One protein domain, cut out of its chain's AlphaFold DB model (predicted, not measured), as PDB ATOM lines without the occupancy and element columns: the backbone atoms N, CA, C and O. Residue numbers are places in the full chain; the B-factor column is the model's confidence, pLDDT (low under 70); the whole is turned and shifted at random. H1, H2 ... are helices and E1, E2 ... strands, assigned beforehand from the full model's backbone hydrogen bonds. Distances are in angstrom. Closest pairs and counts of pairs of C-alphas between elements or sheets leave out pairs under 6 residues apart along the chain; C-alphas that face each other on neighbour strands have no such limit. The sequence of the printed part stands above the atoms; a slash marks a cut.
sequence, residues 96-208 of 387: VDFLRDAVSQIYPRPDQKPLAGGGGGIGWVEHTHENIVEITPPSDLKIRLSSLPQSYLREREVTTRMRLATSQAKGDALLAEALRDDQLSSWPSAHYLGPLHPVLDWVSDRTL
ATOM      1  N   VAL A  96      23.975 110.393 -21.813       93.50
ATOM      2  CA  VAL A  96      25.366 110.867 -21.857       93.50
ATOM      3  C   VAL A  96      26.349 109.825 -21.326       93.50
ATOM      4  O   VAL A  96      27.450 109.731 -21.857       93.50
ATOM      5  N   ASP A  97      25.962 109.021 -20.335       92.50
ATOM      6  CA  ASP A  97      26.849 108.007 -19.761       92.50
ATOM      7  C   ASP A  97      27.100 106.885 -20.769       92.50
ATOM      8  O   ASP A  97      28.246 106.505 -20.992       92.50
ATOM      9  N   PHE A  98      26.050 106.453 -21.479       92.62
ATOM     10  CA  PHE A  98      26.202 105.526 -22.601       92.62
ATOM     11  C   PHE A  98      27.102 106.105 -23.695       92.62
ATOM     12  O   PHE A  98      28.002 105.426 -24.185       92.62
ATOM     13  N   LEU A  99      26.881 107.370 -24.073       94.31
ATOM     14  CA  LEU A  99      27.695 108.029 -25.091       94.31
ATOM     15  C   LEU A  99      29.172 108.099 -24.673       94.31
ATOM     16  O   LEU A  99      30.039 107.824 -25.501       94.31
ATOM     17  N   ARG A 100      29.459 108.436 -23.410       93.94
ATOM     18  CA  ARG A 100      30.817 108.524 -22.855       93.94
ATOM     19  C   ARG A 100      31.534 107.176 -22.947       93.94
ATOM     20  O   ARG A 100      32.634 107.109 -23.501       93.94
ATOM     21  N   ASP A 101      30.891 106.112 -22.478       92.44
ATOM     22  CA  ASP A 101      31.484 104.775 -22.454       92.44
ATOM     23  C   ASP A 101      31.661 104.219 -23.871       92.44
ATOM     24  O   ASP A 101      32.745 103.742 -24.220       92.44
ATOM     25  N   ALA A 102      30.662 104.382 -24.739       92.56
ATOM     26  CA  ALA A 102      30.737 103.952 -26.133       92.56
ATOM     27  C   ALA A 102      31.856 104.680 -26.902       92.56
ATOM     28  O   ALA A 102      32.639 104.056 -27.619       92.56
ATOM     29  N   VAL A 103      31.997 105.997 -26.709       93.00
ATOM     30  CA  VAL A 103      33.091 106.779 -27.304       93.00
ATOM     31  C   VAL A 103      34.450 106.295 -26.803       93.00
ATOM     32  O   VAL A 103      35.363 106.149 -27.616       93.00
ATOM     33  N   SER A 104      34.587 106.011 -25.506       91.19
ATOM     34  CA  SER A 104      35.839 105.500 -24.931       91.19
ATOM     35  C   SER A 104      36.218 104.114 -25.468       91.19
ATOM     36  O   SER A 104      37.397 103.832 -25.673       91.19
ATOM     37  N   GLN A 105      35.218 103.281 -25.775       89.75
ATOM     38  CA  GLN A 105      35.409 101.959 -26.366       89.75
ATOM     39  C   GLN A 105      35.853 102.038 -27.834       89.75
ATOM     40  O   GLN A 105      36.672 101.236 -28.282       89.75
ATOM     41  N   ILE A 106      35.312 102.989 -28.602       89.94
ATOM     42  CA  ILE A 106      35.628 103.149 -30.031       89.94
ATOM     43  C   ILE A 106      36.961 103.884 -30.230       89.94
ATOM     44  O   ILE A 106      37.708 103.574 -31.162       89.94
ATOM     45  N   TYR A 107      37.250 104.880 -29.391       89.69
ATOM     46  CA  TYR A 107      38.382 105.787 -29.554       89.69
ATOM     47  C   TYR A 107      39.344 105.681 -28.366       89.69
ATOM     48  O   TYR A 107      39.022 106.162 -27.284       89.69
ATOM     49  N   PRO A 108      40.583 105.189 -28.570       88.75
ATOM     50  CA  PRO A 108      41.602 105.171 -27.515       88.75
ATOM     51  C   PRO A 108      41.975 106.563 -26.982       88.75
ATOM     52  O   PRO A 108      42.515 106.688 -25.887       88.75
ATOM     53  N   ARG A 109      41.759 107.612 -27.790       89.94
ATOM     54  CA  ARG A 109      42.023 109.020 -27.456       89.94
ATOM     55  C   ARG A 109      40.875 109.900 -27.962       89.94
ATOM     56  O   ARG A 109      40.992 110.494 -29.039       89.94
ATOM     57  N   PRO A 110      39.731 109.926 -27.259       91.62
ATOM     58  CA  PRO A 110      38.517 110.590 -27.739       91.62
ATOM     59  C   PRO A 110      38.631 112.123 -27.764       91.62
ATOM     60  O   PRO A 110      37.933 112.779 -28.538       91.62
ATOM     61  N   ASP A 111      39.541 112.682 -26.969       92.81
ATOM     62  CA  ASP A 111      39.884 114.104 -26.852       92.81
ATOM     63  C   ASP A 111      40.573 114.675 -28.105       92.81
ATOM     64  O   ASP A 111      40.520 115.879 -28.367       92.81
ATOM     65  N   GLN A 112      41.203 113.827 -28.921       92.12
ATOM     66  CA  GLN A 112      41.850 114.260 -30.159       92.12
ATOM     67  C   GLN A 112      40.822 114.601 -31.237       92.12
ATOM     68  O   GLN A 112      39.766 113.987 -31.316       92.12
ATOM     69  N   LYS A 113      41.129 115.551 -32.125       88.12
ATOM     70  CA  LYS A 113      40.237 115.876 -33.249       88.12
ATOM     71  C   LYS A 113      40.182 114.737 -34.285       88.12
ATOM     72  O   LYS A 113      41.168 114.006 -34.426       88.12
ATOM     73  N   PRO A 114      39.085 114.630 -35.057       87.44
ATOM     74  CA  PRO A 114      39.013 113.711 -36.186       87.44
ATOM     75  C   PRO A 114      40.096 114.025 -37.223       87.44
ATOM     76  O   PRO A 114      40.285 115.184 -37.604       87.44
ATOM     77  N   LEU A 115      40.789 112.997 -37.708       84.50
ATOM     78  CA  LEU A 115      41.748 113.110 -38.807       84.50
ATOM     79  C   LEU A 115      41.050 112.851 -40.149       84.50
ATOM     80  O   LEU A 115      40.089 112.088 -40.235       84.50
ATOM     81  N   ALA A 116      41.581 113.432 -41.228       73.25
ATOM     82  CA  ALA A 116      41.015 113.308 -42.577       73.25
ATOM     83  C   ALA A 116      40.930 111.854 -43.099       73.25
ATOM     84  O   ALA A 116      40.141 111.573 -43.994       73.25
ATOM     85  N   GLY A 117      41.718 110.931 -42.533       68.06
ATOM     86  CA  GLY A 117      41.717 109.501 -42.872       68.06
ATOM     87  C   GLY A 117      40.772 108.628 -42.035       68.06
ATOM     88  O   GLY A 117      40.908 107.411 -42.071       68.06
ATOM     89  N   GLY A 118      39.874 109.212 -41.232       65.75
ATOM     90  CA  GLY A 118      38.915 108.460 -40.404       65.75
ATOM     91  C   GLY A 118      39.471 107.908 -39.083       65.75
ATOM     92  O   GLY A 118      38.725 107.288 -38.327       65.75
ATOM     93  N   GLY A 119      40.755 108.148 -38.793       71.94
ATOM     94  CA  GLY A 119      41.369 107.938 -37.477       71.94
ATOM     95  C   GLY A 119      41.306 109.186 -36.582       71.94
ATOM     96  O   GLY A 119      40.728 110.205 -36.955       71.94
ATOM     97  N   GLY A 120      41.954 109.129 -35.417       85.25
ATOM     98  CA  GLY A 120      41.934 110.202 -34.413       85.25
ATOM     99  C   GLY A 120      40.846 109.987 -33.363       85.25
ATOM    100  O   GLY A 120      40.460 108.847 -33.119       85.25
ATOM    101  N   GLY A 121      40.382 111.069 -32.739       89.50
ATOM    102  CA  GLY A 121      39.252 111.065 -31.806       89.50
ATOM    103  C   GLY A 121      38.074 111.871 -32.350       89.50
ATOM    104  O   GLY A 121      37.958 112.091 -33.558       89.50
ATOM    105  N   ILE A 122      37.217 112.356 -31.454       93.12
ATOM    106  CA  ILE A 122      36.068 113.204 -31.800       93.12
ATOM    107  C   ILE A 122      36.121 114.574 -31.129       93.12
ATOM    108  O   ILE A 122      35.111 115.261 -31.063       93.12
ATOM    109  N   GLY A 123      37.283 114.993 -30.633       93.19
ATOM    110  CA  GLY A 123      37.437 116.249 -29.906       93.19
ATOM    111  C   GLY A 123      36.507 116.319 -28.697       93.19
ATOM    112  O   GLY A 123      35.881 117.356 -28.500       93.19
ATOM    113  N   TRP A 124      36.350 115.204 -27.975       95.62
ATOM    114  CA  TRP A 124      35.437 115.094 -26.840       95.62
ATOM    115  C   TRP A 124      35.830 116.066 -25.728       95.62
ATOM    116  O   TRP A 124      36.938 115.984 -25.192       95.62
ATOM    117  N   VAL A 125      34.909 116.954 -25.356       95.75
ATOM    118  CA  VAL A 125      35.052 117.864 -24.214       95.75
ATOM    119  C   VAL A 125      33.762 117.848 -23.407       95.75
ATOM    120  O   VAL A 125      32.690 118.143 -23.926       95.75
ATOM    121  N   GLU A 126      33.856 117.520 -22.121       94.94
ATOM    122  CA  GLU A 126      32.703 117.469 -21.223       94.94
ATOM    123  C   GLU A 126      32.746 118.630 -20.223       94.94
ATOM    124  O   GLU A 126      33.664 118.752 -19.413       94.94
ATOM    125  N   HIS A 127      31.733 119.493 -20.278       94.81
ATOM    126  CA  HIS A 127      31.530 120.611 -19.363       94.81
ATOM    127  C   HIS A 127      30.493 120.218 -18.309       94.81
ATOM    128  O   HIS A 127      29.328 120.621 -18.373       94.81
ATOM    129  N   THR A 128      30.910 119.423 -17.320       90.00
ATOM    130  CA  THR A 128      30.012 118.847 -16.301       90.00
ATOM    131  C   THR A 128      29.200 119.911 -15.554       90.00
ATOM    132  O   THR A 128      28.005 119.734 -15.343       90.00
ATOM    133  N   HIS A 129      29.804 121.059 -15.219       91.19
ATOM    134  CA  HIS A 129      29.103 122.161 -14.540       91.19
ATOM    135  C   HIS A 129      28.019 122.825 -15.399       91.19
ATOM    136  O   HIS A 129      27.048 123.357 -14.866       91.19
ATOM    137  N   GLU A 130      28.170 122.797 -16.723       91.38
ATOM    138  CA  GLU A 130      27.217 123.399 -17.657       91.38
ATOM    139  C   GLU A 130      26.181 122.394 -18.171       91.38
ATOM    140  O   GLU A 130      25.223 122.807 -18.826       91.38
ATOM    141  N   ASN A 131      26.341 121.100 -17.859       94.69
ATOM    142  CA  ASN A 131      25.588 119.991 -18.449       94.69
ATOM    143  C   ASN A 131      25.654 120.003 -19.986       94.69
ATOM    144  O   ASN A 131      24.634 119.872 -20.666       94.69
ATOM    145  N   ILE A 132      26.857 120.225 -20.528       96.56
ATOM    146  CA  ILE A 132      27.112 120.264 -21.970       96.56
ATOM    147  C   ILE A 132      28.275 119.337 -22.314       96.56
ATOM    148  O   ILE A 132      29.328 119.388 -21.686       96.56
ATOM    149  N   VAL A 133      28.103 118.539 -23.362       96.94
ATOM    150  CA  VAL A 133      29.178 117.804 -24.032       96.94
ATOM    151  C   VAL A 133      29.402 118.408 -25.406       96.94
ATOM    152  O   VAL A 133      28.451 118.721 -26.123       96.94
ATOM    153  N   GLU A 134      30.659 118.557 -25.788       96.31
ATOM    154  CA  GLU A 134      31.057 119.000 -27.111       96.31
ATOM    155  C   GLU A 134      31.813 117.903 -27.846       96.31
ATOM    156  O   GLU A 134      32.700 117.251 -27.292       96.31
ATOM    157  N   ILE A 135      31.466 117.729 -29.119       95.94
ATOM    158  CA  ILE A 135      32.151 116.825 -30.035       95.94
ATOM    159  C   ILE A 135      32.341 117.506 -31.389       95.94
ATOM    160  O   ILE A 135      31.549 118.345 -31.822       95.94
ATOM    161  N   THR A 136      33.396 117.118 -32.088       95.50
ATOM    162  CA  THR A 136      33.639 117.416 -33.498       95.50
ATOM    163  C   THR A 136      33.139 116.226 -34.314       95.50
ATOM    164  O   THR A 136      33.785 115.173 -34.280       95.50
ATOM    165  N   PRO A 137      32.016 116.337 -35.049       93.38
ATOM    166  CA  PRO A 137      31.459 115.181 -35.739       93.38
ATOM    167  C   PRO A 137      32.425 114.588 -36.775       93.38
ATOM    168  O   PRO A 137      32.904 115.322 -37.647       93.38
ATOM    169  N   PRO A 138      32.706 113.274 -36.726       92.06
ATOM    170  CA  PRO A 138      33.446 112.588 -37.781       92.06
ATOM    171  C   PRO A 138      32.619 112.483 -39.073       92.06
ATOM    172  O   PRO A 138      31.428 112.792 -39.104       92.06
ATOM    173  N   SER A 139      33.255 112.086 -40.179       90.25
ATOM    174  CA  SER A 139      32.643 112.099 -41.519       90.25
ATOM    175  C   SER A 139      31.368 111.258 -41.632       90.25
ATOM    176  O   SER A 139      30.420 111.671 -42.292       90.25
ATOM    177  N   ASP A 140      31.331 110.103 -40.975       90.56
ATOM    178  CA  ASP A 140      30.170 109.212 -40.905       90.56
ATOM    179  C   ASP A 140      29.009 109.837 -40.112       90.56
ATOM    180  O   ASP A 140      27.864 109.801 -40.567       90.56
ATOM    181  N   LEU A 141      29.295 110.495 -38.984       92.25
ATOM    182  CA  LEU A 141      28.285 111.250 -38.241       92.25
ATOM    183  C   LEU A 141      27.760 112.437 -39.064       92.25
ATOM    184  O   LEU A 141      26.554 112.667 -39.093       92.25
ATOM    185  N   LYS A 142      28.618 113.156 -39.802       92.62
ATOM    186  CA  LYS A 142      28.182 114.265 -40.677       92.62
ATOM    187  C   LYS A 142      27.173 113.816 -41.737       92.62
ATOM    188  O   LYS A 142      26.217 114.543 -41.987       92.62
ATOM    189  N   ILE A 143      27.361 112.630 -42.323       91.38
ATOM    190  CA  ILE A 143      26.408 112.053 -43.285       91.38
ATOM    191  C   ILE A 143      25.064 111.779 -42.604       91.38
ATOM    192  O   ILE A 143      24.022 112.111 -43.157       91.38
ATOM    193  N   ARG A 144      25.058 111.233 -41.383       91.12
ATOM    194  CA  ARG A 144      23.802 111.008 -40.646       91.12
ATOM    195  C   ARG A 144      23.074 112.313 -40.333       91.12
ATOM    196  O   ARG A 144      21.855 112.368 -40.420       91.12
ATOM    197  N   LEU A 145      23.818 113.357 -39.983       91.88
ATOM    198  CA  LEU A 145      23.255 114.659 -39.633       91.88
ATOM    199  C   LEU A 145      22.735 115.440 -40.846       91.88
ATOM    200  O   LEU A 145      21.978 116.385 -40.653       91.88
ATOM    201  N   SER A 146      23.090 115.072 -42.084       89.62
ATOM    202  CA  SER A 146      22.663 115.824 -43.273       89.62
ATOM    203  C   SER A 146      21.159 115.751 -43.545       89.62
ATOM    204  O   SER A 146      20.657 116.552 -44.330       89.62
ATOM    205  N   SER A 147      20.446 114.809 -42.922       88.06
ATOM    206  CA  SER A 147      18.982 114.710 -42.969       88.06
ATOM    207  C   SER A 147      18.274 115.734 -42.075       88.06
ATOM    208  O   SER A 147      17.070 115.934 -42.220       88.06
ATOM    209  N   LEU A 148      19.000 116.392 -41.164       89.88
ATOM    210  CA  LEU A 148      18.445 117.406 -40.274       89.88
ATOM    211  C   LEU A 148      18.166 118.726 -41.019       89.88
ATOM    212  O   LEU A 148      18.727 118.966 -42.097       89.88
ATOM    213  N   PRO A 149      17.322 119.611 -40.447       92.00
ATOM    214  CA  PRO A 149      17.041 120.918 -41.028       92.00
ATOM    215  C   PRO A 149      18.321 121.681 -41.386       92.00
ATOM    216  O   PRO A 149      19.228 121.849 -40.573       92.00
ATOM    217  N   GLN A 150      18.393 122.169 -42.625       91.12
ATOM    218  CA  GLN A 150      19.606 122.813 -43.138       91.12
ATOM    219  C   GLN A 150      19.923 124.132 -42.420       91.12
ATOM    220  O   GLN A 150      21.091 124.501 -42.326       91.12
ATOM    221  N   SER A 151      18.905 124.825 -41.897       90.88
ATOM    222  CA  SER A 151      19.069 126.007 -41.039       90.88
ATOM    223  C   SER A 151      19.805 125.655 -39.750       90.88
ATOM    224  O   SER A 151      20.822 126.272 -39.454       90.88
ATOM    225  N   TYR A 152      19.390 124.586 -39.062       89.88
ATOM    226  CA  TYR A 152      20.054 124.099 -37.850       89.88
ATOM    227  C   TYR A 152      21.543 123.812 -38.085       89.88
ATOM    228  O   TYR A 152      22.400 124.305 -37.353       89.88
ATOM    229  N   LEU A 153      21.864 123.061 -39.144       90.75
ATOM    230  CA  LEU A 153      23.248 122.685 -39.448       90.75
ATOM    231  C   LEU A 153      24.153 123.897 -39.712       90.75
ATOM    232  O   LEU A 153      25.329 123.860 -39.348       90.75
ATOM    233  N   ARG A 154      23.619 124.947 -40.350       90.56
ATOM    234  CA  ARG A 154      24.361 126.173 -40.688       90.56
ATOM    235  C   ARG A 154      24.472 127.118 -39.497       90.56
ATOM    236  O   ARG A 154      25.577 127.510 -39.153       90.56
ATOM    237  N   GLU A 155      23.350 127.457 -38.870       90.00
ATOM    238  CA  GLU A 155      23.273 128.451 -37.790       90.00
ATOM    239  C   GLU A 155      23.977 127.991 -36.508       90.00
ATOM    240  O   GLU A 155      24.516 128.809 -35.765       90.00
ATOM    241  N   ARG A 156      24.002 126.677 -36.244       91.12
ATOM    242  CA  ARG A 156      24.681 126.092 -35.076       91.12
ATOM    243  C   ARG A 156      25.998 125.398 -35.411       91.12
ATOM    244  O   ARG A 156      26.569 124.759 -34.534       91.12
ATOM    245  N   GLU A 157      26.474 125.516 -36.653       92.12
ATOM    246  CA  GLU A 157      27.740 124.935 -37.134       92.12
ATOM    247  C   GLU A 157      27.935 123.461 -36.734       92.12
ATOM    248  O   GLU A 157      29.045 122.996 -36.449       92.12
ATOM    249  N   VAL A 158      26.837 122.704 -36.729       91.94
ATOM    250  CA  VAL A 158      26.745 121.373 -36.114       91.94
ATOM    251  C   VAL A 158      27.766 120.410 -36.710       91.94
ATOM    252  O   VAL A 158      28.313 119.574 -36.007       91.94
ATOM    253  N   THR A 159      28.068 120.544 -38.003       90.38
ATOM    254  CA  THR A 159      29.029 119.699 -38.731       90.38
ATOM    255  C   THR A 159      30.496 119.986 -38.391       90.38
ATOM    256  O   THR A 159      31.371 119.205 -38.780       90.38
ATOM    257  N   THR A 160      30.777 121.076 -37.676       91.69
ATOM    258  CA  THR A 160      32.120 121.481 -37.237       91.69
ATOM    259  C   THR A 160      32.265 121.346 -35.728       91.69
ATOM    260  O   THR A 160      33.258 120.789 -35.266       91.69
ATOM    261  N   ARG A 161      31.276 121.811 -34.960       93.56
ATOM    262  CA  ARG A 161      31.252 121.723 -33.498       93.56
ATOM    263  C   ARG A 161      29.824 121.476 -33.035       93.56
ATOM    264  O   ARG A 161      28.982 122.363 -33.089       93.56
ATOM    265  N   MET A 162      29.561 120.272 -32.550       94.44
ATOM    266  CA  MET A 162      28.267 119.905 -31.995       94.44
ATOM    267  C   MET A 162      28.307 120.041 -30.476       94.44
ATOM    268  O   MET A 162      29.191 119.483 -29.828       94.44
ATOM    269  N   ARG A 163      27.324 120.752 -29.916       95.81
ATOM    270  CA  ARG A 163      27.110 120.868 -28.470       95.81
ATOM    271  C   ARG A 163      25.823 120.138 -28.099       95.81
ATOM    272  O   ARG A 163      24.783 120.351 -28.724       95.81
ATOM    273  N   LEU A 164      25.902 119.294 -27.083       96.62
ATOM    274  CA  LEU A 164      24.825 118.437 -26.609       96.62
ATOM    275  C   LEU A 164      24.517 118.783 -25.156       96.62
ATOM    276  O   LEU A 164      25.404 118.710 -24.310       96.62
ATOM    277  N   ALA A 165      23.277 119.158 -24.860       96.75
ATOM    278  CA  ALA A 165      22.812 119.330 -23.491       96.75
ATOM    279  C   ALA A 165      22.525 117.952 -22.882       96.75
ATOM    280  O   ALA A 165      21.748 117.172 -23.432       96.75
ATOM    281  N   THR A 166      23.154 117.646 -21.750       95.38
ATOM    282  CA  THR A 166      23.134 116.310 -21.132       95.38
ATOM    283  C   THR A 166      21.988 116.114 -20.141       95.38
ATOM    284  O   THR A 166      21.762 115.002 -19.675       95.38
ATOM    285  N   SER A 167      21.246 117.180 -19.828       94.19
ATOM    286  CA  SER A 167      20.062 117.145 -18.967       94.19
ATOM    287  C   SER A 167      18.883 117.858 -19.621       94.19
ATOM    288  O   SER A 167      19.063 118.839 -20.348       94.19
ATOM    289  N   GLN A 168      17.673 117.380 -19.325       92.62
ATOM    290  CA  GLN A 168      16.437 117.961 -19.851       92.62
ATOM    291  C   GLN A 168      16.285 119.423 -19.420       92.62
ATOM    292  O   GLN A 168      16.087 120.289 -20.261       92.62
ATOM    293  N   ALA A 169      16.528 119.719 -18.138       94.44
ATOM    294  CA  ALA A 169      16.468 121.080 -17.608       94.44
ATOM    295  C   ALA A 169      17.403 122.052 -18.352       94.44
ATOM    296  O   ALA A 169      17.033 123.197 -18.618       94.44
ATOM    297  N   LYS A 170      18.613 121.605 -18.723       94.69
ATOM    298  CA  LYS A 170      19.528 122.423 -19.526       94.69
ATOM    299  C   LYS A 170      19.024 122.588 -20.960       94.69
ATOM    300  O   LYS A 170      19.110 123.693 -21.490       94.69
ATOM    301  N   GLY A 171      18.502 121.524 -21.569       93.75
ATOM    302  CA  GLY A 171      17.886 121.569 -22.896       93.75
ATOM    303  C   GLY A 171      16.745 122.584 -22.971       93.75
ATOM    304  O   GLY A 171      16.766 123.461 -23.833       93.75
ATOM    305  N   ASP A 172      15.818 122.531 -22.017       95.00
ATOM    306  CA  ASP A 172      14.668 123.438 -21.930       95.00
ATOM    307  C   ASP A 172      15.108 124.893 -21.726       95.00
ATOM    308  O   ASP A 172      14.592 125.805 -22.371       95.00
ATOM    309  N   ALA A 173      16.113 125.123 -20.872       95.00
ATOM    310  CA  ALA A 173      16.666 126.456 -20.652       95.00
ATOM    311  C   ALA A 173      17.271 127.054 -21.935       95.00
ATOM    312  O   ALA A 173      17.017 128.220 -22.244       95.00
ATOM    313  N   LEU A 174      18.033 126.258 -22.696       93.56
ATOM    314  CA  LEU A 174      18.649 126.683 -23.957       93.56
ATOM    315  C   LEU A 174      17.626 126.860 -25.083       93.56
ATOM    316  O   LEU A 174      17.791 127.745 -25.923       93.56
ATOM    317  N   LEU A 175      16.567 126.049 -25.101       93.56
ATOM    318  CA  LEU A 175      15.447 126.224 -26.023       93.56
ATOM    319  C   LEU A 175      14.714 127.534 -25.727       93.56
ATOM    320  O   LEU A 175      14.491 128.338 -26.627       93.56
ATOM    321  N   ALA A 176      14.399 127.794 -24.457       93.19
ATOM    322  CA  ALA A 176      13.747 129.029 -24.049       93.19
ATOM    323  C   ALA A 176      14.614 130.269 -24.328       93.19
ATOM    324  O   ALA A 176      14.077 131.335 -24.621       93.19
ATOM    325  N   GLU A 177      15.940 130.151 -24.228       91.38
ATOM    326  CA  GLU A 177      16.884 131.199 -24.626       91.38
ATOM    327  C   GLU A 177      16.830 131.465 -26.134       91.38
ATOM    328  O   GLU A 177      16.630 132.610 -26.529       91.38
ATOM    329  N   ALA A 178      16.904 130.423 -26.965       89.75
ATOM    330  CA  ALA A 178      16.849 130.561 -28.419       89.75
ATOM    331  C   ALA A 178      15.511 131.114 -28.934       89.75
ATOM    332  O   ALA A 178      15.487 131.864 -29.901       89.75
ATOM    333  N   LEU A 179      14.399 130.795 -28.267       88.94
ATOM    334  CA  LEU A 179      13.081 131.341 -28.607       88.94
ATOM    335  C   LEU A 179      12.904 132.817 -28.216       88.94
ATOM    336  O   LEU A 179      11.966 133.455 -28.686       88.94
ATOM    337  N   ARG A 180      13.749 133.352 -27.324       87.94
ATOM    338  CA  ARG A 180      13.759 134.778 -26.949       87.94
ATOM    339  C   ARG A 180      14.731 135.604 -27.787       87.94
ATOM    340  O   ARG A 180      14.639 136.829 -27.774       87.94
ATOM    341  N   ASP A 181      15.688 134.951 -28.430       78.81
ATOM    342  CA  ASP A 181      16.737 135.600 -29.201       78.81
ATOM    343  C   ASP A 181      16.304 135.766 -30.664       78.81
ATOM    344  O   ASP A 181      16.443 134.864 -31.489       78.81
ATOM    345  N   ASP A 182      15.789 136.953 -30.985       66.56
ATOM    346  CA  ASP A 182      15.342 137.310 -32.335       66.56
ATOM    347  C   ASP A 182      16.506 137.588 -33.314       66.56
ATOM    348  O   ASP A 182      16.262 137.886 -34.485       66.56
ATOM    349  N   GLN A 183      17.772 137.554 -32.867       61.78
ATOM    350  CA  GLN A 183      18.912 138.062 -33.646       61.78
ATOM    351  C   GLN A 183      19.866 136.977 -34.161       61.78
ATOM    352  O   GLN A 183      20.469 137.177 -35.216       61.78
ATOM    353  N   LEU A 184      20.037 135.856 -33.448       67.94
ATOM    354  CA  LEU A 184      21.076 134.866 -33.780       67.94
ATOM    355  C   LEU A 184      20.544 133.590 -34.441       67.94
ATOM    356  O   LEU A 184      21.094 133.174 -35.459       67.94
ATOM    357  N   SER A 185      19.542 132.927 -33.856       80.88
ATOM    358  CA  SER A 185      19.003 131.652 -34.361       80.88
ATOM    359  C   SER A 185      17.887 131.137 -33.454       80.88
ATOM    360  O   SER A 185      18.095 131.027 -32.246       80.88
ATOM    361  N   SER A 186      16.792 130.639 -34.032       86.94
ATOM    362  CA  SER A 186      15.709 129.978 -33.279       86.94
ATOM    363  C   SER A 186      16.078 128.593 -32.727       86.94
ATOM    364  O   SER A 186      15.355 128.039 -31.902       86.94
ATOM    365  N   TRP A 187      17.198 128.010 -33.159       90.94
ATOM    366  CA  TRP A 187      17.705 126.735 -32.639       90.94
ATOM    367  C   TRP A 187      18.425 126.914 -31.305       90.94
ATOM    368  O   TRP A 187      19.152 127.890 -31.183       90.94
ATOM    369  N   PRO A 188      18.362 125.983 -30.341       92.62
ATOM    370  CA  PRO A 188      19.161 126.049 -29.113       92.62
ATOM    371  C   PRO A 188      20.668 125.930 -29.382       92.62
ATOM    372  O   PRO A 188      21.102 125.270 -30.330       92.62
ATOM    373  N   SER A 189      21.485 126.558 -28.526       90.50
ATOM    374  CA  SER A 189      22.955 126.552 -28.650       90.50
ATOM    375  C   SER A 189      23.593 125.184 -28.381       90.50
ATOM    376  O   SER A 189      24.678 124.908 -28.891       90.50
ATOM    377  N   ALA A 190      22.914 124.321 -27.622       93.62
ATOM    378  CA  ALA A 190      23.205 122.899 -27.494       93.62
ATOM    379  C   ALA A 190      21.889 122.114 -27.539       93.62
ATOM    380  O   ALA A 190      20.934 122.464 -26.844       93.62
ATOM    381  N   HIS A 191      21.826 121.067 -28.361       92.31
ATOM    382  CA  HIS A 191      20.620 120.245 -28.490       92.31
ATOM    383  C   HIS A 191      20.545 119.212 -27.378       92.31
ATOM    384  O   HIS A 191      21.559 118.625 -27.005       92.31
ATOM    385  N   TYR A 192      19.349 118.982 -26.844       94.94
ATOM    386  CA  TYR A 192      19.159 117.984 -25.801       94.94
ATOM    387  C   TYR A 192      19.479 116.577 -26.318       94.94
ATOM    388  O   TYR A 192      18.916 116.119 -27.316       94.94
ATOM    389  N   LEU A 193      20.377 115.885 -25.616       94.69
ATOM    390  CA  LEU A 193      20.732 114.492 -25.866       94.69
ATOM    391  C   LEU A 193      19.642 113.570 -25.301       94.69
ATOM    392  O   LEU A 193      19.826 112.900 -24.287       94.69
ATOM    393  N   GLY A 194      18.482 113.568 -25.955       90.88
ATOM    394  CA  GLY A 194      17.392 112.647 -25.645       90.88
ATOM    395  C   GLY A 194      17.649 111.224 -26.170       90.88
ATOM    396  O   GLY A 194      18.520 111.035 -27.020       90.88
ATOM    397  N   PRO A 195      16.860 110.219 -25.738       86.81
ATOM    398  CA  PRO A 195      17.046 108.812 -26.123       86.81
ATOM    399  C   PRO A 195      16.996 108.523 -27.631       86.81
ATOM    400  O   PRO A 195      17.572 107.540 -28.077       86.81
ATOM    401  N   LEU A 196      16.325 109.374 -28.415       88.94
ATOM    402  CA  LEU A 196      16.180 109.241 -29.873       88.94
ATOM    403  C   LEU A 196      17.139 110.151 -30.656       88.94
ATOM    404  O   LEU A 196      16.927 110.431 -31.836       88.94
ATOM    405  N   HIS A 197      18.159 110.703 -29.996       91.31
ATOM    406  CA  HIS A 197      19.073 111.624 -30.653       91.31
ATOM    407  C   HIS A 197      19.984 110.868 -31.648       91.31
ATOM    408  O   HIS A 197      20.629 109.900 -31.244       91.31
ATOM    409  N   PRO A 198      20.167 111.341 -32.904       92.75
ATOM    410  CA  PRO A 198      20.909 110.607 -33.943       92.75
ATOM    411  C   PRO A 198      22.362 110.247 -33.598       92.75
ATOM    412  O   PRO A 198      22.943 109.339 -34.190       92.75
ATOM    413  N   VAL A 199      22.970 110.976 -32.657       94.75
ATOM    414  CA  VAL A 199      24.318 110.687 -32.133       94.75
ATOM    415  C   VAL A 199      24.347 109.372 -31.357       94.75
ATOM    416  O   VAL A 199      25.331 108.644 -31.459       94.75
ATOM    417  N   LEU A 200      23.286 109.047 -30.614       94.00
ATOM    418  CA  LEU A 200      23.196 107.791 -29.869       94.00
ATOM    419  C   LEU A 200      23.061 106.604 -30.824       94.00
ATOM    420  O   LEU A 200      23.740 105.597 -30.647       94.00
ATOM    421  N   ASP A 201      22.273 106.746 -31.890       91.62
ATOM    422  CA  ASP A 201      22.184 105.713 -32.924       91.62
ATOM    423  C   ASP A 201      23.523 105.546 -33.655       91.62
ATOM    424  O   ASP A 201      23.982 104.432 -33.884       91.62
ATOM    425  N   TRP A 202      24.194 106.656 -33.988       93.69
ATOM    426  CA  TRP A 202      25.514 106.615 -34.622       93.69
ATOM    427  C   TRP A 202      26.557 105.907 -33.750       93.69
ATOM    428  O   TRP A 202      27.290 105.054 -34.256       93.69
ATOM    429  N   VAL A 203      26.635 106.243 -32.457       93.38
ATOM    430  CA  VAL A 203      27.615 105.616 -31.562       93.38
ATOM    431  C   VAL A 203      27.266 104.148 -31.313       93.38
ATOM    432  O   VAL A 203      28.171 103.316 -31.251       93.38
ATOM    433  N   SER A 204      25.975 103.808 -31.263       91.75
ATOM    434  CA  SER A 204      25.508 102.422 -31.177       91.75
ATOM    435  C   SER A 204      25.965 101.620 -32.391       91.75
ATOM    436  O   SER A 204      26.597 100.579 -32.226       91.75
ATOM    437  N   ASP A 205      25.753 102.134 -33.603       91.94
ATOM    438  CA  ASP A 205      26.173 101.469 -34.842       91.94
ATOM    439  C   ASP A 205      27.694 101.295 -34.916       91.94
ATOM    440  O   ASP A 205      28.184 100.227 -35.286       91.94
ATOM    441  N   ARG A 206      28.462 102.318 -34.521       90.50
ATOM    442  CA  ARG A 206      29.929 102.241 -34.436       90.50
ATOM    443  C   ARG A 206      30.394 101.198 -33.423       90.50
ATOM    444  O   ARG A 206      31.322 100.449 -33.721       90.50
ATOM    445  N   THR A 207      29.763 101.150 -32.254       90.25
ATOM    446  CA  THR A 207      30.105 100.194 -31.192       90.25
ATOM    447  C   THR A 207      29.787  98.773 -31.643       90.25
ATOM    448  O   THR A 207      30.647  97.901 -31.572       90.25
ATOM    449  N   LEU A 208      28.596  98.547 -32.205       88.25
ATOM    450  CA  LEU A 208      28.188  97.250 -32.749       88.25
ATOM    451  C   LEU A 208      29.066  96.805 -33.923       88.25
ATOM    452  O   LEU A 208      29.341  95.617 -34.058       88.25
TER     453      LEU A 208
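Overview. This is residues 96 to 208 of the 387 residues of an uncharacterized protein of Flexivirga oryzae (UniProt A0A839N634). A small antiparallel sheet of three short strands, in the order E1 - E2 - E3, is only grazed by two helices, H1 and H4, while the other three helices, H2, H3 and H5, are not on it. At one end of the longest axis H5 packs on H1 and H2; toward the other end H4 grazes the sheet, and a long loop, residues 179 to 197, leads back to H5. The printed part has 113 residues, with five named helices and three named strands in the order H1 E1 E2 H2 H3 E3 H4 H5 along the chain; of the 57 residues in named elements helices hold 46 and strands 11, and the class is mostly helix. The whole is compact, with a radius of gyration of the C-alphas of 13.9 A and spans of 40 by 27 by 23 A.

Arrangement. H1, residues 96 to 106, only grazes the sheet with its residues 96 to 100. E1, residues 125 to 127, and E2, residues 132 to 135, form a hairpin; N 127 and O 132 are 2.8 A apart, within hydrogen-bond range. E3, residues 162 to 165, is the antiparallel neighbour of E2, with N 164 and O 133 at 2.8 A. Residues 164 to 165 also pair with 191 to 192, parallel. H4, residues 168 to 178, only grazes the sheet with its residues 170 to 174. H5, residues 198 to 208, touches H1, the same way at a steep tilt of 39 degrees; the closest C-alphas, of Ala 102 and Thr 207, are 6.3 A apart. H5 also touches H2, residues 139 to 145, opposite ways at a steep tilt of 43 degrees; the closest C-alphas, of Leu 141 and Trp 202, are 6.5 A apart. H3, residues 150 to 155, touches no helix. Every O i to N i+4 pair is within hydrogen-bond range in H1, H2, H3, H4 and H5.

Along the chain. H1 begins at C-alpha 96 (25.366, 110.867, -21.857) and is 15.2 A long. H4 is 15.2 A and H5 15.3 A, ending at C-alpha 208 (28.188, 97.250, -32.749).

Size, cuts and confidence. The C-alphas farthest apart, of Asp 182 and Leu 208, are 42.1 A apart. The printed part has no cut. The links H1 to E1 and H4 to H5 are long. Residues 117 to 118 and 182 to 184 have pLDDT under 70.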